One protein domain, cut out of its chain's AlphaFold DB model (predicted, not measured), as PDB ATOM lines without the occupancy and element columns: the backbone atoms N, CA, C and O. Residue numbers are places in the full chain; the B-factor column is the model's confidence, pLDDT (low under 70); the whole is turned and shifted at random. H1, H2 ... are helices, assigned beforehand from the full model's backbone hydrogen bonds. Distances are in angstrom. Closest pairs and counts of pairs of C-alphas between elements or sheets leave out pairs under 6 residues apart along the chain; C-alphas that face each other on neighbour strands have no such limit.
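This is residues 4 to 38 and 57 to 85 of the 116 residues of an uncharacterized protein of Rhodovulum strictum (UniProt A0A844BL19). Four helices stand in a small ring: H2 and H4 run the same way, H1 and H3 run back between them, and H1 crosses H4 at a steep tilt. The ring is not fully closed, with H3 near H4 but not touching it. The printed part has 64 residues and four named helices, H1 to H4 in order along the chain, with no named strand; the class is all helix. It is compact, with a radius of gyration of the C-alphas of 10.9 A, and rounded, spanning 29 by 27 by 18 A.

Start at H2, residues 21 to 35, the longest helix. Its residues 23 to 27 touch residues 12 to 16 of H1, residues 4 to 17, in a helical hairpin at a shallow tilt of 32 degrees; the closest C-alphas, of Leu 16 and Ile 24, are 6.1 A apart. With residues 26 to 30, H2 touches H3, residues 57 to 64, opposite ways at a shallow tilt of 30 degrees; look at Arg 26 and Val 63, whose C-alphas are closest at 6.7 A. H4, residues 71 to 83, touches H1 opposite ways at a steep tilt of 45 degrees, closest at the C-alphas of Ala 8 and Val 80, 4.6 A. H2 and H4 are close but not clearly touching, 7.7 A between the C-alphas of Leu 30 and Ala 81. H1 and H3 are apart. The helix packing is mostly aligned, but only just: 2 of 3 touching pairs have a shallow tilt. In H1, H2, H3 and H4 every O i to N i+4 pair is within hydrogen-bond range.

Find C-alpha 4 at (3.140, 36.477, 10.852); from there H1 runs 20.0 A to C-alpha 17. H2 runs 20.7 A from C-alpha 21 at (-17.148, 24.308, 20.138), H3 10.9 A, and H4 18.6 A to C-alpha 83 at (-1.085, 38.930, 14.507).

The C-alphas of Pro 37 and Ser 70 are farthest apart, at 30.4 A. Residues 39 to 56 are not printed, and C-alphas 38 and 57 are 14.2 A apart across this cut. The link from H1 to H2 is tight and that from H3 to H4 short. Mean pLDDT of the printed part is 70.7; among the residues under 70 are 33 to 38 and 57 to 69.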
ATOM      1  N   ARG A   4       4.038  36.347   9.697       63.56
ATOM      2  CA  ARG A   4       3.140  36.477  10.852       63.56
ATOM      3  C   ARG A   4       1.696  36.121  10.482       63.56
ATOM      4  O   ARG A   4       1.155  35.183  11.057       63.56
ATOM      5  N   ALA A   5       1.143  36.766   9.454       70.00
ATOM      6  CA  ALA A   5      -0.224  36.516   8.996       70.00
ATOM      7  C   ALA A   5      -0.431  35.059   8.547       70.00
ATOM      8  O   ALA A   5      -1.472  34.464   8.806       70.00
ATOM      9  N   ARG A   6       0.586  34.443   7.924       76.69
ATOM     10  CA  ARG A   6       0.530  33.023   7.539       76.69
ATOM     11  C   ARG A   6       0.449  32.093   8.756       76.69
ATOM     12  O   ARG A   6      -0.361  31.173   8.757       76.69
ATOM     13  N   ARG A   7       1.253  32.339   9.798       72.31
ATOM     14  CA  ARG A   7       1.231  31.535  11.035       72.31
ATOM     15  C   ARG A   7      -0.089  31.676  11.792       72.31
ATOM     16  O   ARG A   7      -0.586  30.687  12.321       72.31
ATOM     17  N   ALA A   8      -0.660  32.878  11.828       76.75
ATOM     18  CA  ALA A   8      -1.965  33.107  12.439       76.75
ATOM     19  C   ALA A   8      -3.087  32.386  11.682       76.75
ATOM     20  O   ALA A   8      -3.948  31.773  12.305       76.75
ATOM     21  N   GLU A   9      -3.049  32.389  10.350       81.44
ATOM     22  CA  GLU A   9      -4.015  31.657   9.526       81.44
ATOM     23  C   GLU A   9      -3.915  30.135   9.725       81.44
ATOM     24  O   GLU A   9      -4.925  29.467   9.938       81.44
ATOM     25  N   GLU A  10      -2.701  29.579   9.762       84.88
ATOM     26  CA  GLU A  10      -2.475  28.159  10.076       84.88
ATOM     27  C   GLU A  10      -2.993  27.795  11.483       84.88
ATOM     28  O   GLU A  10      -3.601  26.738  11.677       84.88
ATOM     29  N   ALA A  11      -2.820  28.689  12.462       81.12
ATOM     30  CA  ALA A  11      -3.340  28.520  13.817       81.12
ATOM     31  C   ALA A  11      -4.877  28.573  13.878       81.12
ATOM     32  O   ALA A  11      -5.487  27.721  14.528       81.12
ATOM     33  N   ARG A  12      -5.514  29.511  13.161       83.31
ATOM     34  CA  ARG A  12      -6.981  29.587  13.014       83.31
ATOM     35  C   ARG A  12      -7.531  28.286  12.439       83.31
ATOM     36  O   ARG A  12      -8.453  27.702  13.005       83.31
ATOM     37  N   GLN A  13      -6.926  27.793  11.360       86.06
ATOM     38  CA  GLN A  13      -7.329  26.539  10.725       86.06
ATOM     39  C   GLN A  13      -7.170  25.346  11.668       86.06
ATOM     40  O   GLN A  13      -8.050  24.491  11.717       86.06
ATOM     41  N   LYS A  14      -6.099  25.311  12.472       84.06
ATOM     42  CA  LYS A  14      -5.887  24.265  13.481       84.06
ATOM     43  C   LYS A  14      -6.967  24.273  14.569       84.06
ATOM     44  O   LYS A  14      -7.457  23.207  14.935       84.06
ATOM     45  N   ILE A  15      -7.363  25.453  15.054       80.44
ATOM     46  CA  ILE A  15      -8.441  25.598  16.044       80.44
ATOM     47  C   ILE A  15      -9.779  25.148  15.443       80.44
ATOM     48  O   ILE A  15     -10.480  24.345  16.053       80.44
ATOM     49  N   LEU A  16     -10.111  25.588  14.227       86.06
ATOM     50  CA  LEU A  16     -11.352  25.198  13.546       86.06
ATOM     51  C   LEU A  16     -11.406  23.691  13.248       86.06
ATOM     52  O   LEU A  16     -12.446  23.060  13.425       86.06
ATOM     53  N   ALA A  17     -10.280  23.097  12.846       87.06
ATOM     54  CA  ALA A  17     -10.179  21.670  12.550       87.06
ATOM     55  C   ALA A  17     -10.324  20.775  13.792       87.06
ATOM     56  O   ALA A  17     -10.638  19.595  13.646       87.06
ATOM     57  N   SER A  18     -10.122  21.311  15.003       80.19
ATOM     58  CA  SER A  18     -10.327  20.557  16.248       80.19
ATOM     59  C   SER A  18     -11.789  20.145  16.465       80.19
ATOM     60  O   SER A  18     -12.046  19.173  17.170       80.19
ATOM     61  N   GLY A  19     -12.742  20.868  15.860       83.25
ATOM     62  CA  GLY A  19     -14.178  20.631  16.026       83.25
ATOM     63  C   GLY A  19     -14.713  20.926  17.432       83.25
ATOM     64  O   GLY A  19     -15.886  20.665  17.693       83.25
ATOM     65  N   ASP A  20     -13.882  21.462  18.329       82.62
ATOM     66  CA  ASP A  20     -14.266  21.779  19.698       82.62
ATOM     67  C   ASP A  20     -15.041  23.112  19.736       82.62
ATOM     68  O   ASP A  20     -14.473  24.171  19.424       82.62
ATOM     69  N   PRO A  21     -16.331  23.102  20.119       81.19
ATOM     70  CA  PRO A  21     -17.148  24.308  20.138       81.19
ATOM     71  C   PRO A  21     -16.622  25.368  21.117       81.19
ATOM     72  O   PRO A  21     -16.803  26.562  20.872       81.19
ATOM     73  N   GLU A  22     -15.949  24.974  22.202       76.44
ATOM     74  CA  GLU A  22     -15.400  25.903  23.192       76.44
ATOM     75  C   GLU A  22     -14.166  26.644  22.666       76.44
ATOM     76  O   GLU A  22     -13.987  27.835  22.947       76.44
ATOM     77  N   LEU A  23     -13.323  25.956  21.890       80.19
ATOM     78  CA  LEU A  23     -12.148  26.552  21.252       80.19
ATOM     79  C   LEU A  23     -12.549  27.494  20.117       80.19
ATOM     80  O   LEU A  23     -12.011  28.595  20.001       80.19
ATOM     81  N   ILE A  24     -13.540  27.094  19.320       84.81
ATOM     82  CA  ILE A  24     -14.080  27.910  18.230       84.81
ATOM     83  C   ILE A  24     -14.744  29.178  18.787       84.81
ATOM     84  O   ILE A  24     -14.490  30.274  18.292       84.81
ATOM     85  N   ASN A  25     -15.534  29.064  19.861       82.12
ATOM     86  CA  ASN A  25     -16.159  30.226  20.494       82.12
ATOM     87  C   ASN A  25     -15.116  31.228  21.017       82.12
ATOM     88  O   ASN A  25     -15.259  32.435  20.828       82.12
ATOM     89  N   ARG A  26     -14.023  30.749  21.619       77.62
ATOM     90  CA  ARG A  26     -12.938  31.624  22.092       77.62
ATOM     91  C   ARG A  26     -12.143  32.265  20.966       77.62
ATOM     92  O   ARG A  26     -11.756  33.422  21.100       77.62
ATOM     93  N   LEU A  27     -11.945  31.563  19.851       82.50
ATOM     94  CA  LEU A  27     -11.378  32.164  18.645       82.50
ATOM     95  C   LEU A  27     -12.258  33.315  18.140       82.50
ATOM     96  O   LEU A  27     -11.745  34.389  17.847       82.50
ATOM     97  N   HIS A  28     -13.581  33.132  18.119       81.94
ATOM     98  CA  HIS A  28     -14.513  34.196  17.749       81.94
ATOM     99  C   HIS A  28     -14.505  35.374  18.725       81.94
ATOM    100  O   HIS A  28     -14.585  36.518  18.283       81.94
ATOM    101  N   LEU A  29     -14.381  35.124  20.032       78.75
ATOM    102  CA  LEU A  29     -14.217  36.193  21.019       78.75
ATOM    103  C   LEU A  29     -12.924  36.976  20.770       78.75
ATOM    104  O   LEU A  29     -12.952  38.205  20.772       78.75
ATOM    105  N   LEU A  30     -11.816  36.280  20.512       74.25
ATOM    106  CA  LEU A  30     -10.525  36.893  20.201       74.25
ATOM    107  C   LEU A  30     -10.587  37.742  18.921       74.25
ATOM    108  O   LEU A  30     -10.131  38.885  18.911       74.25
ATOM    109  N   ASP A  31     -11.225  37.229  17.870       73.12
ATOM    110  CA  ASP A  31     -11.461  37.979  16.635       73.12
ATOM    111  C   ASP A  31     -12.356  39.204  16.876       73.12
ATOM    112  O   ASP A  31     -12.034  40.301  16.415       73.12
ATOM    113  N   ALA A  32     -13.437  39.063  17.647       70.50
ATOM    114  CA  ALA A  32     -14.324  40.171  18.000       70.50
ATOM    115  C   ALA A  32     -13.605  41.259  18.813       70.50
ATOM    116  O   ALA A  32     -13.875  42.445  18.623       70.50
ATOM    117  N   ALA A  33     -12.663  40.877  19.677       62.84
ATOM    118  CA  ALA A  33     -11.842  41.820  20.431       62.84
ATOM    119  C   ALA A  33     -10.855  42.587  19.547       62.84
ATOM    120  O   ALA A  33     -10.588  43.754  19.820       62.84
ATOM    121  N   SER A  34     -10.364  41.982  18.464       59.72
ATOM    122  CA  SER A  34      -9.551  42.703  17.477       59.72
ATOM    123  C   SER A  34     -10.366  43.603  16.548       59.72
ATOM    124  O   SER A  34      -9.888  44.649  16.114       59.72
ATOM    125  N   ALA A  35     -11.607  43.203  16.251       54.72
ATOM    126  CA  ALA A  35     -12.544  43.975  15.443       54.72
ATOM    127  C   ALA A  35     -13.155  45.150  16.221       54.72
ATOM    128  O   ALA A  35     -13.632  46.113  15.613       54.72
ATOM    129  N   ALA A  36     -13.137  45.098  17.557       45.56
ATOM    130  CA  ALA A  36     -13.408  46.266  18.372       45.56
ATOM    131  C   ALA A  36     -12.320  47.305  18.062       45.56
ATOM    132  O   ALA A  36     -11.137  47.013  18.246       45.56
ATOM    133  N   PRO A  37     -12.672  48.512  17.578       37.84
ATOM    134  CA  PRO A  37     -11.669  49.535  17.354       37.84
ATOM    135  C   PRO A  37     -10.972  49.740  18.689       37.84
ATOM    136  O   PRO A  37     -11.640  50.076  19.673       37.84
ATOM    137  N   ALA A  38      -9.654  49.513  18.728       47.69
ATOM    138  CA  ALA A  38      -8.825  49.977  19.822       47.69
ATOM    139  C   ALA A  38      -9.239  51.430  20.033       47.69
ATOM    140  O   ALA A  38      -8.998  52.274  19.164       47.69
ATOM    141  N   GLY A  57      -2.592  41.372  27.018       48.69
ATOM    142  CA  GLY A  57      -2.137  40.089  27.567       48.69
ATOM    143  C   GLY A  57      -3.027  39.556  28.696       48.69
ATOM    144  O   GLY A  57      -3.331  38.364  28.731       48.69
ATOM    145  N   ALA A  58      -3.508  40.439  29.579       52.22
ATOM    146  CA  ALA A  58      -4.406  40.065  30.674       52.22
ATOM    147  C   ALA A  58      -5.745  39.503  30.159       52.22
ATOM    148  O   ALA A  58      -6.270  38.530  30.700       52.22
ATOM    149  N   TRP A  59      -6.260  40.062  29.060       59.31
ATOM    150  CA  TRP A  59      -7.537  39.649  28.483       59.31
ATOM    151  C   TRP A  59      -7.477  38.258  27.835       59.31
ATOM    152  O   TRP A  59      -8.395  37.461  28.019       59.31
ATOM    153  N   LEU A  60      -6.377  37.915  27.153       59.34
ATOM    154  CA  LEU A  60      -6.134  36.548  26.668       59.34
ATOM    155  C   LEU A  60      -6.095  35.540  27.818       59.34
ATOM    156  O   LEU A  60      -6.691  34.470  27.708       59.34
ATOM    157  N   GLY A  61      -5.463  35.909  28.935       57.84
ATOM    158  CA  GLY A  61      -5.503  35.129  30.169       57.84
ATOM    159  C   GLY A  61      -6.931  34.899  30.668       57.84
ATOM    160  O   GLY A  61      -7.276  33.770  30.994       57.84
ATOM    161  N   THR A  62      -7.788  35.927  30.660       58.88
ATOM    162  CA  THR A  62      -9.199  35.824  31.079       58.88
ATOM    163  C   THR A  62     -10.059  34.999  30.118       58.88
ATOM    164  O   THR A  62     -10.867  34.191  30.562       58.88
ATOM    165  N   VAL A  63      -9.898  35.160  28.800       61.62
ATOM    166  CA  VAL A  63     -10.683  34.408  27.801       61.62
ATOM    167  C   VAL A  63     -10.313  32.931  27.799       61.62
ATOM    168  O   VAL A  63     -11.179  32.070  27.634       61.62
ATOM    169  N   LEU A  64      -9.031  32.629  27.991       62.69
ATOM    170  CA  LEU A  64      -8.537  31.260  28.075       62.69
ATOM    171  C   LEU A  64      -8.613  30.689  29.503       62.69
ATOM    172  O   LEU A  64      -8.351  29.498  29.687       62.69
ATOM    173  N   ALA A  65      -9.000  31.491  30.504       59.16
ATOM    174  CA  ALA A  65      -9.164  31.032  31.878       59.16
ATOM    175  C   ALA A  65     -10.216  29.916  31.940       59.16
ATOM    176  O   ALA A  65     -11.292  30.007  31.345       59.16
ATOM    177  N   GLY A  66      -9.892  28.842  32.661       56.44
ATOM    178  CA  GLY A  66     -10.769  27.681  32.816       56.44
ATOM    179  C   GLY A  66     -10.668  26.626  31.708       56.44
ATOM    180  O   GLY A  66     -11.277  25.571  31.857       56.44
ATOM    181  N   LEU A  67      -9.872  26.841  30.650       64.25
ATOM    182  CA  LEU A  67      -9.536  25.774  29.703       64.25
ATOM    183  C   LEU A  67      -8.224  25.078  30.043       64.25
ATOM    184  O   LEU A  67      -7.163  25.700  30.112       64.25
ATOM    185  N   THR A  68      -8.265  23.751  30.084       64.94
ATOM    186  CA  THR A  68      -7.061  22.927  29.965       64.94
ATOM    187  C   THR A  68      -6.675  22.807  28.492       64.94
ATOM    188  O   THR A  68      -7.014  21.835  27.816       64.94
ATOM    189  N   LEU A  69      -5.995  23.825  27.968       63.88
ATOM    190  CA  LEU A  69      -5.456  23.798  26.611       63.88
ATOM    191  C   LEU A  69      -4.209  22.912  26.534       63.88
ATOM    192  O   LEU A  69      -3.348  22.958  27.413       63.88
ATOM    193  N   SER A  70      -4.056  22.166  25.439       72.94
ATOM    194  CA  SER A  70      -2.758  21.572  25.109       72.94
ATOM    195  C   SER A  70      -1.752  22.680  24.775       72.94
ATOM    196  O   SER A  70      -2.128  23.729  24.244       72.94
ATOM    197  N   GLY A  71      -0.461  22.451  25.041       70.19
ATOM    198  CA  GLY A  71       0.588  23.438  24.739       70.19
ATOM    199  C   GLY A  71       0.609  23.861  23.264       70.19
ATOM    200  O   GLY A  71       0.887  25.011  22.938       70.19
ATOM    201  N   GLU A  72       0.210  22.961  22.361       72.38
ATOM    202  CA  GLU A  72       0.045  23.279  20.944       72.38
ATOM    203  C   GLU A  72      -1.103  24.257  20.665       72.38
ATOM    204  O   GLU A  72      -0.996  25.084  19.760       72.38
ATOM    205  N   MET A  73      -2.202  24.157  21.414       73.44
ATOM    206  CA  MET A  73      -3.356  25.040  21.265       73.44
ATOM    207  C   MET A  73      -3.078  26.409  21.895       73.44
ATOM    208  O   MET A  73      -3.418  27.430  21.308       73.44
ATOM    209  N   GLN A  74      -2.366  26.448  23.025       69.62
ATOM    210  CA  GLN A  74      -1.870  27.699  23.614       69.62
ATOM    211  C   GLN A  74      -0.967  28.460  22.633       69.62
ATOM    212  O   GLN A  74      -1.151  29.658  22.427       69.62
ATOM    213  N   ALA A  75      -0.043  27.759  21.965       71.38
ATOM    214  CA  ALA A  75       0.815  28.352  20.941       71.38
ATOM    215  C   ALA A  75       0.018  28.849  19.720       71.38
ATOM    216  O   ALA A  75       0.345  29.899  19.164       71.38
ATOM    217  N   ALA A  76      -1.042  28.135  19.326       77.12
ATOM    218  CA  ALA A  76      -1.940  28.567  18.257       77.12
ATOM    219  C   ALA A  76      -2.666  29.876  18.624       77.12
ATOM    220  O   ALA A  76      -2.639  30.826  17.845       77.12
ATOM    221  N   PHE A  77      -3.234  29.977  19.829       71.50
ATOM    222  CA  PHE A  77      -3.877  31.209  20.301       71.50
ATOM    223  C   PHE A  77      -2.892  32.377  20.444       71.50
ATOM    224  O   PHE A  77      -3.223  33.496  20.058       71.50
ATOM    225  N   ALA A  78      -1.669  32.128  20.917       71.56
ATOM    226  CA  ALA A  78      -0.626  33.150  21.007       71.56
ATOM    227  C   ALA A  78      -0.200  33.685  19.625       71.56
ATOM    228  O   ALA A  78       0.038  34.880  19.474       71.56
ATOM    229  N   ALA A  79      -0.144  32.825  18.601       76.12
ATOM    230  CA  ALA A  79       0.160  33.244  17.233       76.12
ATOM    231  C   ALA A  79      -0.957  34.103  16.618       76.12
ATOM    232  O   ALA A  79      -0.662  35.053  15.894       76.12
ATOM    233  N   VAL A  80      -2.225  33.796  16.919       74.50
ATOM    234  CA  VAL A  80      -3.366  34.633  16.508       74.50
ATOM    235  C   VAL A  80      -3.334  35.974  17.246       74.50
ATOM    236  O   VAL A  80      -3.495  37.010  16.617       74.50
ATOM    237  N   ALA A  81      -3.049  35.979  18.549       71.19
ATOM    238  CA  ALA A  81      -2.909  37.200  19.342       71.19
ATOM    239  C   ALA A  81      -1.807  38.146  18.823       71.19
ATOM    240  O   ALA A  81      -2.074  39.332  18.630       71.19
ATOM    241  N   ASP A  82      -0.610  37.620  18.526       70.31
ATOM    242  CA  ASP A  82       0.518  38.396  17.976       70.31
ATOM    243  C   ASP A  82       0.163  39.059  16.631       70.31
ATOM    244  O   ASP A  82       0.539  40.201  16.368       70.31
ATOM    245  N   ASP A  83      -0.599  38.369  15.777       74.31
ATOM    246  CA  ASP A  83      -1.085  38.930  14.507       74.31
ATOM    247  C   ASP A  83      -2.119  40.040  14.697       74.31
ATOM    248  O   ASP A  83      -2.097  41.040  13.981       74.31
ATOM    249  N   LEU A  84      -2.953  39.920  15.729       66.31
ATOM    250  CA  LEU A  84      -3.923  40.942  16.114       66.31
ATOM    251  C   LEU A  84      -3.278  42.139  16.841       66.31
ATOM    252  O   LEU A  84      -3.976  43.084  17.208       66.31
ATOM    253  N   GLY A  85      -1.954  42.128  17.036       59.59
ATOM    254  CA  GLY A  85      -1.227  43.169  17.763       59.59
ATOM    255  C   GLY A  85      -1.482  43.146  19.273       59.59
ATOM    256  O   GLY A  85      -1.187  44.125  19.958       59.59
TER     257      GLY A  85